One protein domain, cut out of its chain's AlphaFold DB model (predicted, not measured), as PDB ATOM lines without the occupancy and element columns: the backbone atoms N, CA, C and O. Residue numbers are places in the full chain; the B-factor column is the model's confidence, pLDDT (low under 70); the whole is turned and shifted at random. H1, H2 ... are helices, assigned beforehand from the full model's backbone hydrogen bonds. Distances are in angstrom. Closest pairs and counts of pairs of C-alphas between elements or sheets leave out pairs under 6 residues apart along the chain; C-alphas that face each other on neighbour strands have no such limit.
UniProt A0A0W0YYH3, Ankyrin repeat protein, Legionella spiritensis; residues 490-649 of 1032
ATOM      1  N   TYR A 490      83.660 127.889 145.087       84.19
ATOM      2  CA  TYR A 490      83.720 127.932 143.612       84.19
ATOM      3  C   TYR A 490      82.524 127.256 142.938       84.19
ATOM      4  O   TYR A 490      82.299 127.448 141.748       84.19
ATOM      5  N   THR A 491      81.774 126.464 143.707       82.56
ATOM      6  CA  THR A 491      80.582 125.728 143.287       82.56
ATOM      7  C   THR A 491      79.692 126.555 142.369       82.56
ATOM      8  O   THR A 491      79.440 126.108 141.254       82.56
ATOM      9  N   ASP A 492      79.264 127.746 142.776       86.06
ATOM     10  CA  ASP A 492      78.293 128.522 141.997       86.06
ATOM     11  C   ASP A 492      78.893 129.014 140.675       86.06
ATOM     12  O   ASP A 492      78.263 128.886 139.622       86.06
ATOM     13  N   TYR A 493      80.145 129.484 140.703       89.94
ATOM     14  CA  TYR A 493      80.863 129.933 139.509       89.94
ATOM     15  C   TYR A 493      81.067 128.806 138.502       89.94
ATOM     16  O   TYR A 493      80.729 128.965 137.332       89.94
ATOM     17  N   VAL A 494      81.575 127.655 138.956       89.56
ATOM     18  CA  VAL A 494      81.820 126.493 138.094       89.56
ATOM     19  C   VAL A 494      80.503 125.961 137.543       89.56
ATOM     20  O   VAL A 494      80.429 125.663 136.358       89.56
ATOM     21  N   THR A 495      79.447 125.875 138.357       88.12
ATOM     22  CA  THR A 495      78.129 125.375 137.917       88.12
ATOM     23  C   THR A 495      77.541 126.263 136.832       88.12
ATOM     24  O   THR A 495      77.219 125.764 135.758       88.12
ATOM     25  N   THR A 496      77.469 127.570 137.095       89.81
ATOM     26  CA  THR A 496      76.889 128.548 136.166       89.81
ATOM     27  C   THR A 496      77.687 128.591 134.867       89.81
ATOM     28  O   THR A 496      77.121 128.496 133.786       89.81
ATOM     29  N   TYR A 497      79.018 128.648 134.962       93.44
ATOM     30  CA  TYR A 497      79.880 128.620 133.783       93.44
ATOM     31  C   TYR A 497      79.709 127.323 132.978       93.44
ATOM     32  O   TYR A 497      79.649 127.367 131.757       93.44
ATOM     33  N   THR A 498      79.604 126.169 133.647       92.69
ATOM     34  CA  THR A 498      79.433 124.871 132.973       92.69
ATOM     35  C   THR A 498      78.098 124.789 132.239       92.69
ATOM     36  O   THR A 498      78.059 124.280 131.125       92.69
ATOM     37  N   GLN A 499      77.015 125.301 132.831       91.56
ATOM     38  CA  GLN A 499      75.704 125.364 132.177       91.56
ATOM     39  C   GLN A 499      75.757 126.227 130.916       91.56
ATOM     40  O   GLN A 499      75.341 125.773 129.854       91.56
ATOM     41  N   ASP A 500      76.345 127.418 131.016       92.75
ATOM     42  CA  ASP A 500      76.489 128.326 129.877       92.75
ATOM     43  C   ASP A 500      77.387 127.733 128.781       92.75
ATOM     44  O   ASP A 500      77.083 127.853 127.597       92.75
ATOM     45  N   TYR A 501      78.477 127.063 129.167       94.12
ATOM     46  CA  TYR A 501      79.372 126.385 128.231       94.12
ATOM     47  C   TYR A 501      78.656 125.254 127.486       94.12
ATOM     48  O   TYR A 501      78.783 125.149 126.270       94.12
ATOM     49  N   LEU A 502      77.893 124.417 128.196       93.56
ATOM     50  CA  LEU A 502      77.127 123.329 127.582       93.56
ATOM     51  C   LEU A 502      76.017 123.859 126.674       93.56
ATOM     52  O   LEU A 502      75.797 123.294 125.609       93.56
ATOM     53  N   GLN A 503      75.358 124.956 127.053       93.06
ATOM     54  CA  GLN A 503      74.370 125.601 126.193       93.06
ATOM     55  C   GLN A 503      75.011 126.102 124.892       93.06
ATOM     56  O   GLN A 503      74.498 125.812 123.815       93.06
ATOM     57  N   GLN A 504      76.145 126.806 124.980       92.62
ATOM     58  CA  GLN A 504      76.865 127.267 123.791       92.62
ATOM     59  C   GLN A 504      77.323 126.091 122.922       92.62
ATOM     60  O   GLN A 504      77.205 126.141 121.702       92.62
ATOM     61  N   LEU A 505      77.815 125.018 123.544       92.38
ATOM     62  CA  LEU A 505      78.227 123.810 122.835       92.38
ATOM     63  C   LEU A 505      77.054 123.159 122.091       92.38
ATOM     64  O   LEU A 505      77.234 122.687 120.972       92.38
ATOM     65  N   ASP A 506      75.865 123.145 122.690       90.25
ATOM     66  CA  ASP A 506      74.657 122.617 122.056       90.25
ATOM     67  C   ASP A 506      74.224 123.483 120.865       90.25
ATOM     68  O   ASP A 506      73.873 122.947 119.813       90.25
ATOM     69  N   GLU A 507      74.305 124.811 120.984       92.00
ATOM     70  CA  GLU A 507      74.056 125.741 119.875       92.00
ATOM     71  C   GLU A 507      75.048 125.525 118.720       92.00
ATOM     72  O   GLU A 507      74.631 125.388 117.567       92.00
ATOM     73  N   ASP A 508      76.344 125.416 119.028       90.00
ATOM     74  CA  ASP A 508      77.405 125.156 118.049       90.00
ATOM     75  C   ASP A 508      77.212 123.792 117.364       90.00
ATOM     76  O   ASP A 508      77.373 123.663 116.147       90.00
ATOM     77  N   TRP A 509      76.835 122.769 118.136       88.75
ATOM     78  CA  TRP A 509      76.566 121.425 117.632       88.75
ATOM     79  C   TRP A 509      75.355 121.399 116.696       88.75
ATOM     80  O   TRP A 509      75.433 120.818 115.615       88.75
ATOM     81  N   HIS A 510      74.253 122.056 117.070       88.75
ATOM     82  CA  HIS A 510      73.062 122.163 116.223       88.75
ATOM     83  C   HIS A 510      73.355 122.927 114.932       88.75
ATOM     84  O   HIS A 510      73.024 122.441 113.853       88.75
ATOM     85  N   ALA A 511      74.043 124.068 115.024       90.12
ATOM     86  CA  ALA A 511      74.439 124.845 113.853       90.12
ATOM     87  C   ALA A 511      75.321 124.029 112.894       90.12
ATOM     88  O   ALA A 511      75.146 124.093 111.676       90.12
ATOM     89  N   PHE A 512      76.244 123.226 113.431       88.88
ATOM     90  CA  PHE A 512      77.061 122.319 112.631       88.88
ATOM     91  C   PHE A 512      76.235 121.188 112.014       88.88
ATOM     92  O   PHE A 512      76.381 120.924 110.824       88.88
ATOM     93  N   SER A 513      75.365 120.536 112.787       86.88
ATOM     94  CA  SER A 513      74.538 119.427 112.301       86.88
ATOM     95  C   SER A 513      73.558 119.871 111.212       86.88
ATOM     96  O   SER A 513      73.305 119.109 110.282       86.88
ATOM     97  N   ASP A 514      73.036 121.097 111.296       89.06
ATOM     98  CA  ASP A 514      72.177 121.692 110.268       89.06
ATOM     99  C   ASP A 514      72.958 121.988 108.978       89.06
ATOM    100  O   ASP A 514      72.443 121.810 107.871       89.06
ATOM    101  N   ALA A 515      74.213 122.431 109.106       89.31
ATOM    102  CA  ALA A 515      75.091 122.695 107.968       89.31
ATOM    103  C   ALA A 515      75.656 121.407 107.335       89.31
ATOM    104  O   ALA A 515      75.859 121.358 106.119       89.31
ATOM    105  N   TYR A 516      75.890 120.370 108.144       86.75
ATOM    106  CA  TYR A 516      76.547 119.117 107.765       86.75
ATOM    107  C   TYR A 516      75.828 117.900 108.388       86.75
ATOM    108  O   TYR A 516      76.320 117.339 109.367       86.75
ATOM    109  N   PRO A 517      74.703 117.434 107.809       81.19
ATOM    110  CA  PRO A 517      73.888 116.354 108.385       81.19
ATOM    111  C   PRO A 517      74.625 115.020 108.583       81.19
ATOM    112  O   PRO A 517      74.324 114.285 109.518       81.19
ATOM    113  N   ASP A 518      75.607 114.731 107.722       84.19
ATOM    114  CA  ASP A 518      76.444 113.524 107.789       84.19
ATOM    115  C   ASP A 518      77.822 113.790 108.438       84.19
ATOM    116  O   ASP A 518      78.702 112.926 108.443       84.19
ATOM    117  N   GLY A 519      78.052 115.010 108.937       76.19
ATOM    118  CA  GLY A 519      79.314 115.431 109.538       76.19
ATOM    119  C   GLY A 519      79.437 115.027 111.008       76.19
ATOM    120  O   GLY A 519      78.457 114.993 111.748       76.19
ATOM    121  N   VAL A 520      80.667 114.788 111.469       85.44
ATOM    122  CA  VAL A 520      80.974 114.602 112.897       85.44
ATOM    123  C   VAL A 520      81.493 115.921 113.465       85.44
ATOM    124  O   VAL A 520      82.515 116.427 113.001       85.44
ATOM    125  N   TYR A 521      80.793 116.469 114.460       89.62
ATOM    126  CA  TYR A 521      81.214 117.689 115.151       89.62
ATOM    127  C   TYR A 521      82.509 117.453 115.939       89.62
ATOM    128  O   TYR A 521      82.622 116.473 116.679       89.62
ATOM    129  N   ASP A 522      83.466 118.371 115.807       89.75
ATOM    130  CA  ASP A 522      84.727 118.364 116.549       89.75
ATOM    131  C   ASP A 522      85.229 119.794 116.788       89.75
ATOM    132  O   ASP A 522      84.839 120.723 116.074       89.75
ATOM    133  N   PHE A 523      86.109 119.977 117.773       89.94
ATOM    134  CA  PHE A 523      86.672 121.293 118.074       89.94
ATOM    135  C   PHE A 523      87.736 121.682 117.052       89.94
ATOM    136  O   PHE A 523      88.744 120.996 116.889       89.94
ATOM    137  N   ARG A 524      87.512 122.812 116.379       84.56
ATOM    138  CA  ARG A 524      88.389 123.356 115.339       84.56
ATOM    139  C   ARG A 524      88.855 124.757 115.736       84.56
ATOM    140  O   ARG A 524      88.055 125.521 116.281       84.56
ATOM    141  N   ASN A 525      90.117 125.079 115.467       84.19
ATOM    142  CA  ASN A 525      90.633 126.446 115.563       84.19
ATOM    143  C   ASN A 525      90.232 127.265 114.316       84.19
ATOM    144  O   ASN A 525      89.623 126.734 113.384       84.19
ATOM    145  N   ASP A 526      90.596 128.548 114.279       79.69
ATOM    146  CA  ASP A 526      90.276 129.449 113.156       79.69
ATOM    147  C   ASP A 526      90.884 129.001 111.811       79.69
ATOM    148  O   ASP A 526      90.419 129.403 110.744       79.69
ATOM    149  N   GLU A 527      91.896 128.131 111.848       78.38
ATOM    150  CA  GLU A 527      92.570 127.553 110.680       78.38
ATOM    151  C   GLU A 527      91.942 126.215 110.231       78.38
ATOM    152  O   GLU A 527      92.307 125.670 109.188       78.38
ATOM    153  N   GLY A 528      90.958 125.690 110.975       79.75
ATOM    154  CA  GLY A 528      90.292 124.411 110.703       79.75
ATOM    155  C   GLY A 528      91.032 123.174 111.237       79.75
ATOM    156  O   GLY A 528      90.620 122.036 110.977       79.75
ATOM    157  N   GLU A 529      92.101 123.356 112.004       81.75
ATOM    158  CA  GLU A 529      92.852 122.283 112.659       81.75
ATOM    159  C   GLU A 529      92.215 121.887 114.006       81.75
ATOM    160  O   GLU A 529      91.467 122.682 114.580       81.75
ATOM    161  N   PRO A 530      92.463 120.667 114.529       82.75
ATOM    162  CA  PRO A 530      91.944 120.244 115.830       82.75
ATOM    163  C   PRO A 530      92.388 121.171 116.972       82.75
ATOM    164  O   PRO A 530      93.581 121.340 117.226       82.75
ATOM    165  N   ASP A 531      91.429 121.739 117.702       86.12
ATOM    166  CA  ASP A 531      91.704 122.599 118.855       86.12
ATOM    167  C   ASP A 531      91.822 121.762 120.136       86.12
ATOM    168  O   ASP A 531      90.844 121.452 120.827       86.12
ATOM    169  N   VAL A 532      93.065 121.405 120.461       82.31
ATOM    170  CA  VAL A 532      93.401 120.589 121.633       82.31
ATOM    171  C   VAL A 532      93.029 121.290 122.945       82.31
ATOM    172  O   VAL A 532      92.646 120.619 123.904       82.31
ATOM    173  N   LEU A 533      93.105 122.623 123.019       81.75
ATOM    174  CA  LEU A 533      92.793 123.363 124.245       81.75
ATOM    175  C   LEU A 533      91.287 123.387 124.512       81.75
ATOM    176  O   LEU A 533      90.881 123.160 125.656       81.75
ATOM    177  N   ARG A 534      90.457 123.583 123.477       86.19
ATOM    178  CA  ARG A 534      88.996 123.421 123.588       86.19
ATOM    179  C   ARG A 534      88.604 121.987 123.908       86.19
ATOM    180  O   ARG A 534      87.767 121.786 124.787       86.19
ATOM    181  N   ALA A 535      89.234 120.996 123.278       88.81
ATOM    182  CA  ALA A 535      89.007 119.589 123.608       88.81
ATOM    183  C   ALA A 535      89.353 119.284 125.073       88.81
ATOM    184  O   ALA A 535      88.588 118.616 125.771       88.81
ATOM    185  N   LEU A 536      90.465 119.832 125.572       85.81
ATOM    186  CA  LEU A 536      90.884 119.697 126.966       85.81
ATOM    187  C   LEU A 536      89.904 120.373 127.925       85.81
ATOM    188  O   LEU A 536      89.575 119.816 128.972       85.81
ATOM    189  N   HIS A 537      89.391 121.542 127.550       89.62
ATOM    190  CA  HIS A 537      88.333 122.216 128.287       89.62
ATOM    191  C   HIS A 537      87.068 121.345 128.374       89.62
ATOM    192  O   HIS A 537      86.563 121.093 129.470       89.62
ATOM    193  N   GLY A 538      86.618 120.801 127.238       91.38
ATOM    194  CA  GLY A 538      85.488 119.874 127.158       91.38
ATOM    195  C   GLY A 538      85.688 118.602 127.991       91.38
ATOM    196  O   GLY A 538      84.753 118.136 128.640       91.38
ATOM    197  N   TYR A 539      86.914 118.075 128.062       90.62
ATOM    198  CA  TYR A 539      87.259 116.949 128.938       90.62
ATOM    199  C   TYR A 539      87.097 117.285 130.433       90.62
ATOM    200  O   TYR A 539      86.567 116.473 131.195       90.62
ATOM    201  N   TYR A 540      87.512 118.474 130.880       89.75
ATOM    202  CA  TYR A 540      87.295 118.883 132.272       89.75
ATOM    203  C   TYR A 540      85.819 119.171 132.570       89.75
ATOM    204  O   TYR A 540      85.332 118.809 133.640       89.75
ATOM    205  N   VAL A 541      85.079 119.735 131.612       92.50
ATOM    206  CA  VAL A 541      83.616 119.870 131.708       92.50
ATOM    207  C   VAL A 541      82.953 118.498 131.846       92.50
ATOM    208  O   VAL A 541      82.111 118.313 132.723       92.50
ATOM    209  N   LEU A 542      83.383 117.502 131.065       91.75
ATOM    210  CA  LEU A 542      82.913 116.120 131.179       91.75
ATOM    211  C   LEU A 542      83.145 115.549 132.590       91.75
ATOM    212  O   LEU A 542      82.234 114.944 133.160       91.75
ATOM    213  N   ARG A 543      84.318 115.784 133.197       88.94
ATOM    214  CA  ARG A 543      84.565 115.414 134.607       88.94
ATOM    215  C   ARG A 543      83.542 116.067 135.527       88.94
ATOM    216  O   ARG A 543      82.929 115.382 136.344       88.94
ATOM    217  N   GLN A 544      83.302 117.363 135.372       88.12
ATOM    218  CA  GLN A 544      82.365 118.082 136.227       88.12
ATOM    219  C   GLN A 544      80.914 117.600 136.070       88.12
ATOM    220  O   GLN A 544      80.205 117.476 137.072       88.12
ATOM    221  N   VAL A 545      80.479 117.269 134.849       89.62
ATOM    222  CA  VAL A 545      79.155 116.677 134.586       89.62
ATOM    223  C   VAL A 545      79.002 115.346 135.327       89.62
ATOM    224  O   VAL A 545      78.010 115.149 136.028       89.62
ATOM    225  N   ILE A 546      80.005 114.463 135.255       87.19
ATOM    226  CA  ILE A 546      79.986 113.182 135.982       87.19
ATOM    227  C   ILE A 546      79.952 113.422 137.495       87.19
ATOM    228  O   ILE A 546      79.132 112.821 138.193       87.19
ATOM    229  N   ARG A 547      80.793 114.335 138.001       83.81
ATOM    230  CA  ARG A 547      80.894 114.674 139.430       83.81
ATOM    231  C   ARG A 547      79.551 115.104 140.028       83.81
ATOM    232  O   ARG A 547      79.255 114.777 141.170       83.81
ATOM    233  N   ARG A 548      78.737 115.832 139.258       80.38
ATOM    234  CA  ARG A 548      77.465 116.437 139.699       80.38
ATOM    235  C   ARG A 548      76.223 115.612 139.377       80.38
ATOM    236  O   ARG A 548      75.109 116.088 139.585       80.38
ATOM    237  N   SER A 549      76.401 114.387 138.893       77.06
ATOM    238  CA  SER A 549      75.303 113.547 138.411       77.06
ATOM    239  C   SER A 549      74.288 113.123 139.487       77.06
ATOM    240  O   SER A 549      73.163 112.789 139.128       77.06
ATOM    241  N   ILE A 550      74.628 113.184 140.788       63.50
ATOM    242  CA  ILE A 550      73.762 112.706 141.890       63.50
ATOM    243  C   ILE A 550      73.373 113.802 142.912       63.50
ATOM    244  O   ILE A 550      72.276 113.762 143.468       63.50
ATOM    245  N   GLU A 551      74.201 114.828 143.141       55.56
ATOM    246  CA  GLU A 551      73.981 115.853 144.186       55.56
ATOM    247  C   GLU A 551      73.193 117.091 143.700       55.56
ATOM    248  O   GLU A 551      73.691 118.215 143.710       55.56
ATOM    249  N   GLY A 552      71.941 116.919 143.266       55.50
ATOM    250  CA  GLY A 552      71.054 118.054 142.942       55.50
ATOM    251  C   GLY A 552      71.231 118.682 141.551       55.50
ATOM    252  O   GLY A 552      70.498 119.612 141.238       55.50
ATOM    253  N   GLY A 553      72.120 118.126 140.716       61.00
ATOM    254  CA  GLY A 553      72.152 118.240 139.251       61.00
ATOM    255  C   GLY A 553      72.469 119.617 138.644       61.00
ATOM    256  O   GLY A 553      72.033 120.662 139.109       61.00
ATOM    257  N   LEU A 554      73.153 119.617 137.494       71.62
ATOM    258  CA  LEU A 554      73.255 120.779 136.588       71.62
ATOM    259  C   LEU A 554      71.898 121.154 135.938       71.62
ATOM    260  O   LEU A 554      71.850 122.062 135.115       71.62
ATOM    261  N   GLY A 555      70.803 120.462 136.279       73.56
ATOM    262  CA  GLY A 555      69.494 120.612 135.632       73.56
ATOM    263  C   GLY A 555      69.422 120.014 134.221       73.56
ATOM    264  O   GLY A 555      68.505 120.340 133.476       73.56
ATOM    265  N   ILE A 556      70.383 119.160 133.858       79.69
ATOM    266  CA  ILE A 556      70.537 118.559 132.525       79.69
ATOM    267  C   ILE A 556      70.365 117.038 132.575       79.69
ATOM    268  O   ILE A 556      70.533 116.420 133.630       79.69
ATOM    269  N   ASP A 557      70.091 116.427 131.422       83.69
ATOM    270  CA  ASP A 557      70.206 114.977 131.255       83.69
ATOM    271  C   ASP A 557      71.694 114.594 131.227       83.69
ATOM    272  O   ASP A 557      72.372 114.695 130.200       83.69
ATOM    273  N   THR A 558      72.214 114.203 132.393       82.88
ATOM    274  CA  THR A 558      73.624 113.853 132.587       82.88
ATOM    275  C   THR A 558      74.075 112.767 131.612       82.88
ATOM    276  O   THR A 558      75.148 112.893 131.026       82.88
ATOM    277  N   LEU A 559      73.283 111.707 131.417       81.06
ATOM    278  CA  LEU A 559      73.704 110.566 130.604       81.06
ATOM    279  C   LEU A 559      73.778 110.960 129.126       81.06
ATOM    280  O   LEU A 559      74.803 110.723 128.490       81.06
ATOM    281  N   ALA A 560      72.749 111.645 128.619       84.31
ATOM    282  CA  ALA A 560      72.737 112.140 127.243       84.31
ATOM    283  C   ALA A 560      73.870 113.148 126.981       84.31
ATOM    284  O   ALA A 560      74.518 113.103 125.935       84.31
ATOM    285  N   THR A 561      74.150 114.032 127.945       88.88
ATOM    286  CA  THR A 561      75.240 115.017 127.838       88.88
ATOM    287  C   THR A 561      76.604 114.331 127.795       88.88
ATOM    288  O   THR A 561      77.449 114.684 126.975       88.88
ATOM    289  N   VAL A 562      76.832 113.323 128.643       88.44
ATOM    290  CA  VAL A 562      78.091 112.565 128.627       88.44
ATOM    291  C   VAL A 562      78.253 111.782 127.328       88.44
ATOM    292  O   VAL A 562      79.332 111.822 126.743       88.44
ATOM    293  N   GLU A 563      77.205 111.116 126.839       85.62
ATOM    294  CA  GLU A 563      77.247 110.418 125.548       85.62
ATOM    295  C   GLU A 563      77.593 111.383 124.405       85.62
ATOM    296  O   GLU A 563      78.439 111.071 123.567       85.62
ATOM    297  N   ARG A 564      77.021 112.591 124.415       88.00
ATOM    298  CA  ARG A 564      77.341 113.643 123.442       88.00
ATOM    299  C   ARG A 564      78.809 114.061 123.516       88.00
ATOM    300  O   ARG A 564      79.492 114.029 122.497       88.00
ATOM    301  N   LEU A 565      79.313 114.391 124.706       91.25
ATOM    302  CA  LEU A 565      80.710 114.801 124.904       91.25
ATOM    303  C   LEU A 565      81.702 113.690 124.526       91.25
ATOM    304  O   LEU A 565      82.734 113.968 123.925       91.25
ATOM    305  N   LEU A 566      81.391 112.424 124.822       89.12
ATOM    306  CA  LEU A 566      82.228 111.273 124.455       89.12
ATOM    307  C   LEU A 566      82.245 110.980 122.948       89.12
ATOM    308  O   LEU A 566      83.158 110.298 122.475       89.12
ATOM    309  N   ASN A 567      81.256 111.470 122.198       87.94
ATOM    310  CA  ASN A 567      81.208 111.345 120.743       87.94
ATOM    311  C   ASN A 567      82.014 112.430 120.015       87.94
ATOM    312  O   ASN A 567      82.284 112.261 118.828       87.94
ATOM    313  N   ILE A 568      82.450 113.489 120.707       90.44
ATOM    314  CA  ILE A 568      83.358 114.498 120.146       90.44
ATOM    315  C   ILE A 568      84.762 113.878 120.013       90.44
ATOM    316  O   ILE A 568      85.339 113.488 121.039       90.44
ATOM    317  N   PRO A 569      85.337 113.776 118.795       87.25
ATOM    318  CA  PRO A 569      86.619 113.109 118.565       87.25
ATOM    319  C   PRO A 569      87.752 113.618 119.460       87.25
ATOM    320  O   PRO A 569      88.378 112.804 120.142       87.25
ATOM    321  N   GLY A 570      87.958 114.937 119.562       85.81
ATOM    322  CA  GLY A 570      89.021 115.507 120.396       85.81
ATOM    323  C   GLY A 570      88.895 115.159 121.886       85.81
ATOM    324  O   GLY A 570      89.891 114.849 122.543       85.81
ATOM    325  N   ILE A 571      87.673 115.133 122.439       89.44
ATOM    326  CA  ILE A 571      87.450 114.705 123.833       89.44
ATOM    327  C   ILE A 571      87.743 113.210 123.965       89.44
ATOM    328  O   ILE A 571      88.455 112.794 124.879       89.44
ATOM    329  N   LYS A 572      87.222 112.390 123.046       85.25
ATOM    330  CA  LYS A 572      87.411 110.935 123.050       85.25
ATOM    331  C   LYS A 572      88.889 110.550 122.986       85.25
ATOM    332  O   LYS A 572      89.313 109.635 123.694       85.25
ATOM    333  N   GLU A 573      89.681 111.258 122.188       84.06
ATOM    334  CA  GLU A 573      91.132 111.077 122.115       84.06
ATOM    335  C   GLU A 573      91.817 111.386 123.446       84.06
ATOM    336  O   GLU A 573      92.617 110.573 123.908       84.06
ATOM    337  N   LEU A 574      91.461 112.485 124.117       82.75
ATOM    338  CA  LEU A 574      92.005 112.829 125.437       82.75
ATOM    339  C   LEU A 574      91.636 111.801 126.511       82.75
ATOM    340  O   LEU A 574      92.481 111.427 127.331       82.75
ATOM    341  N   VAL A 575      90.403 111.286 126.470       82.25
ATOM    342  CA  VAL A 575      89.959 110.185 127.334       82.25
ATOM    343  C   VAL A 575      90.846 108.958 127.128       82.25
ATOM    344  O   VAL A 575      91.339 108.385 128.097       82.25
ATOM    345  N   VAL A 576      91.110 108.573 125.877       75.31
ATOM    346  CA  VAL A 576      91.979 107.435 125.534       75.31
ATOM    347  C   VAL A 576      93.462 107.725 125.818       75.31
ATOM    348  O   VAL A 576      94.216 106.813 126.161       75.31
ATOM    349  N   ALA A 577      93.922 108.968 125.712       72.12
ATOM    350  CA  ALA A 577      95.306 109.348 125.991       72.12
ATOM    351  C   ALA A 577      95.634 109.241 127.490       72.12
ATOM    352  O   ALA A 577      96.671 108.675 127.852       72.12
ATOM    353  N   ASN A 578      94.719 109.672 128.370       69.75
ATOM    354  CA  ASN A 578      94.847 109.542 129.831       69.75
ATOM    355  C   ASN A 578      95.035 108.070 130.284       69.75
ATOM    356  O   ASN A 578      95.700 107.763 131.276       69.75
ATOM    357  N   VAL A 579      94.525 107.128 129.492       55.81
ATOM    358  CA  VAL A 579      94.660 105.678 129.694       55.81
ATOM    359  C   VAL A 579      96.059 105.158 129.315       55.81
ATOM    360  O   VAL A 579      96.587 104.264 129.979       55.81
ATOM    361  N   ARG A 580      96.694 105.688 128.259       55.47
ATOM    362  CA  ARG A 580      97.860 105.068 127.582       55.47
ATOM    363  C   ARG A 580      99.249 105.522 128.078       55.47
ATOM    364  O   ARG A 580     100.261 105.048 127.561       55.47
ATOM    365  N   SER A 581      99.337 106.399 129.082       50.06
ATOM    366  CA  SER A 581     100.559 107.144 129.468       50.06
ATOM    367  C   SER A 581     101.717 106.335 130.115       50.06
ATOM    368  O   SER A 581     102.142 106.611 131.237       50.06
ATOM    369  N   ARG A 582     102.319 105.368 129.404       41.03
ATOM    370  CA  ARG A 582     103.666 104.839 129.743       41.03
ATOM    371  C   ARG A 582     104.728 104.999 128.651       41.03
ATOM    372  O   ARG A 582     105.899 104.757 128.935       41.03
ATOM    373  N   ARG A 583     104.376 105.421 127.432       34.47
ATOM    374  CA  ARG A 583     105.337 105.623 126.330       34.47
ATOM    375  C   ARG A 583     104.860 106.666 125.316       34.47
ATOM    376  O   ARG A 583     104.504 106.305 124.210       34.47
ATOM    377  N   PHE A 584     104.904 107.944 125.661       34.72
ATOM    378  CA  PHE A 584     105.069 108.996 124.656       34.72
ATOM    379  C   PHE A 584     106.048 109.998 125.256       34.72
ATOM    380  O   PHE A 584     105.765 110.615 126.278       34.72
ATOM    381  N   ARG A 585     107.274 109.999 124.725       35.00
ATOM    382  CA  ARG A 585     108.388 110.818 125.218       35.00
ATOM    383  C   ARG A 585     108.717 111.987 124.299       35.00
ATOM    384  O   ARG A 585     109.620 112.730 124.636       35.00
ATOM    385  N   ASP A 586     107.974 112.139 123.212       36.69
ATOM    386  CA  ASP A 586     108.150 113.193 122.227       36.69
ATOM    387  C   ASP A 586     106.770 113.477 121.625       36.69
ATOM    388  O   ASP A 586     106.314 112.714 120.784       36.69
ATOM    389  N   GLU A 587     106.064 114.469 122.178       31.61
ATOM    390  CA  GLU A 587     105.174 115.411 121.474       31.61
ATOM    391  C   GLU A 587     104.444 116.315 122.492       31.61
ATOM    392  O   GLU A 587     103.603 115.878 123.270       31.61
ATOM    393  N   GLN A 588     104.885 117.578 122.490       37.78
ATOM    394  CA  GLN A 588     104.277 118.837 122.948       37.78
ATOM    395  C   GLN A 588     103.574 118.942 124.327       37.78
ATOM    396  O   GLN A 588     102.693 118.186 124.726       37.78
ATOM    397  N   GLN A 589     103.961 120.010 125.037       45.12
ATOM    398  CA  GLN A 589     103.626 120.435 126.408       45.12
ATOM    399  C   GLN A 589     102.169 120.266 126.880       45.12
ATOM    400  O   GLN A 589     101.958 120.120 128.087       45.12
ATOM    401  N   VAL A 590     101.178 120.231 125.986       41.88
ATOM    402  CA  VAL A 590      99.747 120.121 126.330       41.88
ATOM    403  C   VAL A 590      99.409 118.770 126.969       41.88
ATOM    404  O   VAL A 590      98.597 118.701 127.893       41.88
ATOM    405  N   VAL A 591     100.102 117.697 126.575       41.88
ATOM    406  CA  VAL A 591      99.890 116.364 127.159       41.88
ATOM    407  C   VAL A 591     100.411 116.314 128.604       41.88
ATOM    408  O   VAL A 591      99.855 115.596 129.429       41.88
ATOM    409  N   SER A 592     101.412 117.130 128.973       42.91
ATOM    410  CA  SER A 592     101.993 117.119 130.329       42.91
ATOM    411  C   SER A 592     100.997 117.511 131.436       42.91
ATOM    412  O   SER A 592     101.071 116.969 132.540       42.91
ATOM    413  N   LEU A 593     100.012 118.366 131.121       46.81
ATOM    414  CA  LEU A 593      98.938 118.791 132.034       46.81
ATOM    415  C   LEU A 593      97.925 117.666 132.318       46.81
ATOM    416  O   LEU A 593      97.372 117.585 133.415       46.81
ATOM    417  N   VAL A 594      97.719 116.760 131.356       44.91
ATOM    418  CA  VAL A 594      96.887 115.553 131.514       44.91
ATOM    419  C   VAL A 594      97.690 114.404 132.146       44.91
ATOM    420  O   VAL A 594      97.137 113.627 132.925       44.91
ATOM    421  N   ILE A 595      99.000 114.323 131.875       43.62
ATOM    422  CA  ILE A 595      99.928 113.270 132.348       43.62
ATOM    423  C   ILE A 595     100.134 113.285 133.875       43.62
ATOM    424  O   ILE A 595     100.523 112.269 134.449       43.62
ATOM    425  N   GLY A 596      99.828 114.390 134.562       45.72
ATOM    426  CA  GLY A 596      99.823 114.436 136.028       45.72
ATOM    427  C   GLY A 596      98.650 113.694 136.692       45.72
ATOM    428  O   GLY A 596      98.655 113.533 137.913       45.72
ATOM    429  N   GLN A 597      97.638 113.262 135.928       55.31
ATOM    430  CA  GLN A 597      96.423 112.648 136.470       55.31
ATOM    431  C   GLN A 597      96.483 111.116 136.519       55.31
ATOM    432  O   GLN A 597      97.192 110.457 135.759       55.31
ATOM    433  N   ARG A 598      95.725 110.535 137.457       59.53
ATOM    434  CA  ARG A 598      95.650 109.084 137.664       59.53
ATOM    435  C   ARG A 598      94.983 108.427 136.448       59.53
ATOM    436  O   ARG A 598      93.939 108.882 135.999       59.53
ATOM    437  N   HIS A 599      95.542 107.322 135.952       67.12
ATOM    438  CA  HIS A 599      94.932 106.545 134.864       67.12
ATOM    439  C   HIS A 599      93.468 106.195 135.160       67.12
ATOM    440  O   HIS A 599      93.151 105.820 136.298       67.12
ATOM    441  N   ASN A 600      92.616 106.228 134.127       75.06
ATOM    442  CA  ASN A 600      91.173 105.960 134.211       75.06
ATOM    443  C   ASN A 600      90.407 106.957 135.108       75.06
ATOM    444  O   ASN A 600      89.437 106.578 135.759       75.06
ATOM    445  N   GLU A 601      90.813 108.231 135.143       76.62
ATOM    446  CA  GLU A 601      90.214 109.264 136.008       76.62
ATOM    447  C   GLU A 601      88.685 109.393 135.862       76.62
ATOM    448  O   GLU A 601      87.978 109.407 136.866       76.62
ATOM    449  N   LEU A 602      88.148 109.431 134.634       83.31
ATOM    450  CA  LEU A 602      86.691 109.510 134.417       83.31
ATOM    451  C   LEU A 602      85.947 108.313 135.006       83.31
ATOM    452  O   LEU A 602      84.894 108.475 135.621       83.31
ATOM    453  N   LEU A 603      86.511 107.116 134.837       81.00
ATOM    454  CA  LEU A 603      85.944 105.895 135.389       81.00
ATOM    455  C   LEU A 603      85.965 105.961 136.921       81.00
ATOM    456  O   LEU A 603      84.942 105.719 137.551       81.00
ATOM    457  N   ARG A 604      87.088 106.379 137.524       76.94
ATOM    458  CA  ARG A 604      87.205 106.577 138.982       76.94
ATOM    459  C   ARG A 604      86.170 107.558 139.517       76.94
ATOM    460  O   ARG A 604      85.571 107.293 140.553       76.94
ATOM    461  N   LEU A 605      85.962 108.663 138.810       78.62
ATOM    462  CA  LEU A 605      84.993 109.683 139.185       78.62
ATOM    463  C   LEU A 605      83.558 109.147 139.104       78.62
ATOM    464  O   LEU A 605      82.767 109.359 140.019       78.62
ATOM    465  N   ALA A 606      83.231 108.387 138.057       81.81
ATOM    466  CA  ALA A 606      81.935 107.721 137.943       81.81
ATOM    467  C   ALA A 606      81.683 106.741 139.108       81.81
ATOM    468  O   ALA A 606      80.574 106.696 139.641       81.81
ATOM    469  N   PHE A 607      82.718 106.019 139.564       76.12
ATOM    470  CA  PHE A 607      82.645 105.165 140.758       76.12
ATOM    471  C   PHE A 607      82.480 105.938 142.056       76.12
ATOM    472  O   PHE A 607      81.664 105.547 142.882       76.12
ATOM    473  N   SER A 608      83.246 107.014 142.255       75.31
ATOM    474  CA  SER A 608      83.162 107.796 143.492       75.31
ATOM    475  C   SER A 608      81.786 108.425 143.669       75.31
ATOM    476  O   SER A 608      81.339 108.618 144.793       75.31
ATOM    477  N   VAL A 609      81.127 108.744 142.552       75.69
ATOM    478  CA  VAL A 609      79.756 109.244 142.548       75.69
ATOM    479  C   VAL A 609      78.750 108.090 142.663       75.69
ATOM    480  O   VAL A 609      77.721 108.266 143.294       75.69
ATOM    481  N   GLY A 610      79.052 106.890 142.157       71.88
ATOM    482  CA  GLY A 610      78.176 105.714 142.256       71.88
ATOM    483  C   GLY A 610      77.172 105.596 141.105       71.88
ATOM    484  O   GLY A 610      76.074 105.078 141.287       71.88
ATOM    485  N   HIS A 611      77.529 106.093 139.917       73.31
ATOM    486  CA  HIS A 611      76.642 106.108 138.753       73.31
ATOM    487  C   HIS A 611      76.867 104.864 137.872       73.31
ATOM    488  O   HIS A 611      77.669 104.891 136.936       73.31
ATOM    489  N   GLU A 612      76.157 103.769 138.160       71.69
ATOM    490  CA  GLU A 612      76.351 102.463 137.502       71.69
ATOM    491  C   GLU A 612      76.300 102.536 135.972       71.69
ATOM    492  O   GLU A 612      77.228 102.068 135.316       71.69
ATOM    493  N   ASP A 613      75.296 103.200 135.392       71.81
ATOM    494  CA  ASP A 613      75.164 103.339 133.932       71.81
ATOM    495  C   ASP A 613      76.385 104.017 133.285       71.81
ATOM    496  O   ASP A 613      76.835 103.622 132.209       71.81
ATOM    497  N   MET A 614      76.976 104.998 133.976       77.69
ATOM    498  CA  MET A 614      78.148 105.739 133.507       77.69
ATOM    499  C   MET A 614      79.383 104.840 133.477       77.69
ATOM    500  O   MET A 614      80.164 104.859 132.524       77.69
ATOM    501  N   ILE A 615      79.532 104.009 134.510       74.94
ATOM    502  CA  ILE A 615      80.593 103.004 134.606       74.94
ATOM    503  C   ILE A 615      80.485 102.027 133.432       74.94
ATOM    504  O   ILE A 615      81.490 101.759 132.773       74.94
ATOM    505  N   GLN A 616      79.275 101.544 133.115       72.56
ATOM    506  CA  GLN A 616      79.075 100.628 131.985       72.56
ATOM    507  C   GLN A 616      79.474 101.269 130.651       72.56
ATOM    508  O   GLN A 616      80.148 100.636 129.838       72.56
ATOM    509  N   ARG A 617      79.086 102.531 130.429       73.38
ATOM    510  CA  ARG A 617      79.389 103.280 129.199       73.38
ATOM    511  C   ARG A 617      80.880 103.557 129.035       73.38
ATOM    512  O   ARG A 617      81.420 103.346 127.955       73.38
ATOM    513  N   LEU A 618      81.569 103.962 130.101       78.81
ATOM    514  CA  LEU A 618      83.018 104.172 130.062       78.81
ATOM    515  C   LEU A 618      83.774 102.853 129.824       78.81
ATOM    516  O   LEU A 618      84.721 102.828 129.041       78.81
ATOM    517  N   LEU A 619      83.335 101.742 130.423       75.06
ATOM    518  CA  LEU A 619      83.918 100.412 130.187       75.06
ATOM    519  C   LEU A 619      83.619  99.839 128.792       75.06
ATOM    520  O   LEU A 619      84.315  98.920 128.357       75.06
ATOM    521  N   ALA A 620      82.642 100.385 128.062       72.44
ATOM    522  CA  ALA A 620      82.430 100.041 126.656       72.44
ATOM    523  C   ALA A 620      83.565 100.564 125.753       72.44
ATOM    524  O   ALA A 620      83.798 100.013 124.678       72.44
ATOM    525  N   ILE A 621      84.323 101.584 126.186       70.88
ATOM    526  CA  ILE A 621      85.485 102.097 125.450       70.88
ATOM    527  C   ILE A 621      86.666 101.122 125.639       70.88
ATOM    528  O   ILE A 621      87.196 101.021 126.752       70.88
ATOM    529  N   PRO A 622      87.156 100.445 124.573       67.62
ATOM    530  CA  PRO A 622      88.134  99.360 124.707       67.62
ATOM    531  C   PRO A 622      89.419  99.762 125.432       67.62
ATOM    532  O   PRO A 622      89.926  99.007 126.254       67.62
ATOM    533  N   ALA A 623      89.918 100.975 125.178       67.00
ATOM    534  CA  ALA A 623      91.131 101.470 125.818       67.00
ATOM    535  C   ALA A 623      90.970 101.615 127.344       67.00
ATOM    536  O   ALA A 623      91.840 101.162 128.086       67.00
ATOM    537  N   ILE A 624      89.859 102.201 127.812       73.19
ATOM    538  CA  ILE A 624      89.572 102.386 129.248       73.19
ATOM    539  C   ILE A 624      89.492 101.023 129.940       73.19
ATOM    540  O   ILE A 624      90.114 100.816 130.988       73.19
ATOM    541  N   ARG A 625      88.780 100.078 129.314       72.62
ATOM    542  CA  ARG A 625      88.645  98.700 129.794       72.62
ATOM    543  C   ARG A 625      89.995  97.997 129.901       72.62
ATOM    544  O   ARG A 625      90.345  97.534 130.979       72.62
ATOM    545  N   GLU A 626      90.792  97.985 128.834       69.00
ATOM    546  CA  GLU A 626      92.114  97.344 128.839       69.00
ATOM    547  C   GLU A 626      93.035  97.900 129.935       69.00
ATOM    548  O   GLU A 626      93.816  97.161 130.540       69.00
ATOM    549  N   ALA A 627      92.978  99.204 130.214       68.62
ATOM    550  CA  ALA A 627      93.772  99.773 131.298       68.62
ATOM    551  C   ALA A 627      93.248  99.411 132.687       68.62
ATOM    552  O   ALA A 627      94.072  99.219 133.584       68.62
ATOM    553  N   ALA A 628      91.925  99.295 132.849       69.38
ATOM    554  CA  ALA A 628      91.303  98.817 134.082       69.38
ATOM    555  C   ALA A 628      91.679  97.348 134.353       69.38
ATOM    556  O   ALA A 628      92.054  97.007 135.469       69.38
ATOM    557  N   GLU A 629      91.702  96.502 133.319       66.69
ATOM    558  CA  GLU A 629      92.133  95.098 133.411       66.69
ATOM    559  C   GLU A 629      93.619  94.969 133.795       66.69
ATOM    560  O   GLU A 629      93.999  94.173 134.664       66.69
ATOM    561  N   ARG A 630      94.496  95.759 133.156       65.00
ATOM    562  CA  ARG A 630      95.955  95.664 133.346       65.00
ATOM    563  C   ARG A 630      96.410  96.105 134.736       65.00
ATOM    564  O   ARG A 630      97.401  95.575 135.239       65.00
ATOM    565  N   HIS A 631      95.699  97.014 135.396       58.97
ATOM    566  CA  HIS A 631      96.181  97.645 136.621       58.97
ATOM    567  C   HIS A 631      95.093  97.736 137.701       58.97
ATOM    568  O   HIS A 631      94.103  98.440 137.534       58.97
ATOM    569  N   ASN A 632      95.322  97.097 138.852       56.28
ATOM    570  CA  ASN A 632      94.494  97.296 140.040       56.28
ATOM    571  C   ASN A 632      95.053  98.485 140.839       56.28
ATOM    572  O   ASN A 632      95.972  98.343 141.639       56.28
ATOM    573  N   PHE A 633      94.576  99.692 140.544       51.44
ATOM    574  CA  PHE A 633      95.119 100.927 141.122       51.44
ATOM    575  C   PHE A 633      94.460 101.344 142.459       51.44
ATOM    576  O   PHE A 633      94.561 102.518 142.826       51.44
ATOM    577  N   TYR A 634      93.765 100.438 143.161       50.03
ATOM    578  CA  TYR A 634      93.012 100.719 144.401       50.03
ATOM    579  C   TYR A 634      93.722 100.267 145.674       50.03
ATOM    580  O   TYR A 634      93.060 100.065 146.685       50.03
ATOM    581  N   ASP A 635      95.052 100.155 145.675       40.41
ATOM    582  CA  ASP A 635      95.751  99.623 146.851       40.41
ATOM    583  C   ASP A 635      95.394 100.374 148.154       40.41
ATOM    584  O   ASP A 635      95.382  99.741 149.210       40.41
ATOM    585  N   HIS A 636      95.013 101.670 148.115       40.81
ATOM    586  CA  HIS A 636      94.805 102.454 149.346       40.81
ATOM    587  C   HIS A 636      93.592 103.420 149.450       40.81
ATOM    588  O   HIS A 636      93.510 104.089 150.477       40.81
ATOM    589  N   GLU A 637      92.641 103.531 148.500       43.28
ATOM    590  CA  GLU A 637      91.616 104.616 148.572       43.28
ATOM    591  C   GLU A 637      90.119 104.280 148.293       43.28
ATOM    592  O   GLU A 637      89.295 105.149 148.566       43.28
ATOM    593  N   ALA A 638      89.692 103.081 147.842       38.94
ATOM    594  CA  ALA A 638      88.254 102.702 147.840       38.94
ATOM    595  C   ALA A 638      87.977 101.184 147.686       38.94
ATOM    596  O   ALA A 638      88.852 100.412 147.321       38.94
ATOM    597  N   VAL A 639      86.718 100.810 147.953       47.53
ATOM    598  CA  VAL A 639      86.119  99.505 148.326       47.53
ATOM    599  C   VAL A 639      86.023  98.422 147.218       47.53
ATOM    600  O   VAL A 639      85.595  97.312 147.521       47.53
ATOM    601  N   PHE A 640      86.422  98.680 145.964       51.31
ATOM    602  CA  PHE A 640      86.128  97.788 144.819       51.31
ATOM    603  C   PHE A 640      87.339  97.526 143.904       51.31
ATOM    604  O   PHE A 640      88.095  98.447 143.593       51.31
ATOM    605  N   ASP A 641      87.494  96.284 143.430       59.88
ATOM    606  CA  ASP A 641      88.542  95.873 142.486       59.88
ATOM    607  C   ASP A 641      88.087  96.125 141.031       59.88
ATOM    608  O   ASP A 641      87.222  95.431 140.499       59.88
ATOM    609  N   LEU A 642      88.661  97.133 140.358       56.88
ATOM    610  CA  LEU A 642      88.352  97.414 138.943       56.88
ATOM    611  C   LEU A 642      88.789  96.308 137.996       56.88
ATOM    612  O   LEU A 642      88.221  96.188 136.912       56.88
ATOM    613  N   ARG A 643      89.822  95.550 138.366       59.22
ATOM    614  CA  ARG A 643      90.241  94.398 137.587       59.22
ATOM    615  C   ARG A 643      89.158  93.336 137.697       59.22
ATOM    616  O   ARG A 643      88.762  92.832 136.659       59.22
ATOM    617  N   GLU A 644      88.629  93.088 138.894       57.81
ATOM    618  CA  GLU A 644      87.465  92.219 139.086       57.81
ATOM    619  C   GLU A 644      86.261  92.751 138.310       57.81
ATOM    620  O   GLU A 644      85.728  92.003 137.525       57.81
ATOM    621  N   LEU A 645      85.898  94.036 138.365       55.22
ATOM    622  CA  LEU A 645      84.721  94.538 137.634       55.22
ATOM    623  C   LEU A 645      84.884  94.561 136.099       55.22
ATOM    624  O   LEU A 645      83.920  94.359 135.362       55.22
ATOM    625  N   ALA A 646      86.098  94.818 135.599       56.41
ATOM    626  CA  ALA A 646      86.408  94.692 134.175       56.41
ATOM    627  C   ALA A 646      86.451  93.218 133.726       56.41
ATOM    628  O   ALA A 646      86.199  92.931 132.558       56.41
ATOM    629  N   GLN A 647      86.746  92.295 134.650       52.59
ATOM    630  CA  GLN A 647      86.764  90.843 134.436       52.59
ATOM    631  C   GLN A 647      85.407  90.167 134.720       52.59
ATOM    632  O   GLN A 647      85.119  89.119 134.142       52.59
ATOM    633  N   ASP A 648      84.552  90.764 135.552       45.16
ATOM    634  CA  ASP A 648      83.304  90.213 136.093       45.16
ATOM    635  C   ASP A 648      82.096  90.674 135.274       45.16
ATOM    636  O   ASP A 648      81.105  91.230 135.748       45.16
ATOM    637  N   ARG A 649      82.203  90.415 133.970       48.41
ATOM    638  CA  ARG A 649      81.055  90.256 133.070       48.41
ATOM    639  C   ARG A 649      81.140  88.920 132.330       48.41
ATOM    640  O   ARG A 649      80.908  88.851 131.132       48.41
TER     641      ARG A 649
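What this domain is: This is residues 490 to 649 of the 1032 residues of the protein "Ankyrin repeat protein" of Legionella spiritensis (UniProt A0A0W0YYH3). Two helical hairpins, H2 with H3 and H6 with H7, stand side by side with their helices roughly aligned, and H4 and H8, also side by side, cross one end of them. The longest helix, H1, slants past the H2 and H3 hairpin on the side away from H6 and H7; short H9 packs on H8, and poorly formed H5 lies near H2 and H4. Residues 514 to 519 and 583 to 589 stick out. The 160 printed residues hold nine named helices, H1 to H9 in chain order, and no named strand: all helix. The whole is compact, with a radius of gyration of the C-alphas of 16.4 A and spans of 47 by 43 by 34 A.

How they stand to each other: H1, residues 491 to 515, touches no helix. It is close to but not clearly touching H2, residues 532 to 547, at a steep tilt of 58 degrees, the closest C-alphas being those of Thr 498 and Val 541, 6.6 A apart. H1 is also near H3, residues 558 to 567. H2 and H3 form a hairpin, with a shallow tilt of 24 degrees and closest C-alphas Leu 542 and Val 562, 6.5 A apart. With residues 532 to 539 alone, H2 touches H4, residues 569 to 580, about perpendicular at 75 degrees; the closest C-alphas are Ala 535 and Ile 571, 5.1 A apart. With residues 543 to 547 alone, H2 touches H6, residues 601 to 609, the same way at 19 degrees, a shallow tilt; C-alphas 546 and 606 are closest, 6.1 A apart. H6 and H7, residues 612 to 619, form a hairpin, with closest C-alphas 606 and 615, 5.9 A apart. H4 touches H8, residues 622 to 630, at a shallow tilt of 14 degrees; C-alphas 576 and 623 are closest, 6.0 A apart. H8 touches H9, residues 642 to 647, with closest C-alphas 629 and 643, 4.6 A apart. H5, residues 590 to 595, touches no helix. Every O i to N i+4 pair is within hydrogen-bond range in H1, H2, H3, H6, H7, H8 and H9, against 7 of 8 in H4 and 1 of 2 in H5.

Where its parts are: H1 begins at C-alpha 491, (80.582, 125.728, 143.287), and is 35.9 A long. H2 measures 22.5 A, H4 16.5 A and H3 14.3 A. H9 ends at C-alpha 647, (86.764, 90.843, 134.436).

The domain as a whole: The C-alphas farthest apart, Ala 515 and His 636, are 50.1 A apart. The printed part has no cut. The links H1 to H2 and H8 to H9 are long. Mean pLDDT of the printed part is 73.5; it is under 70 at residues 550 to 553, 578 to 599, 622 to 623 and 626 to 649.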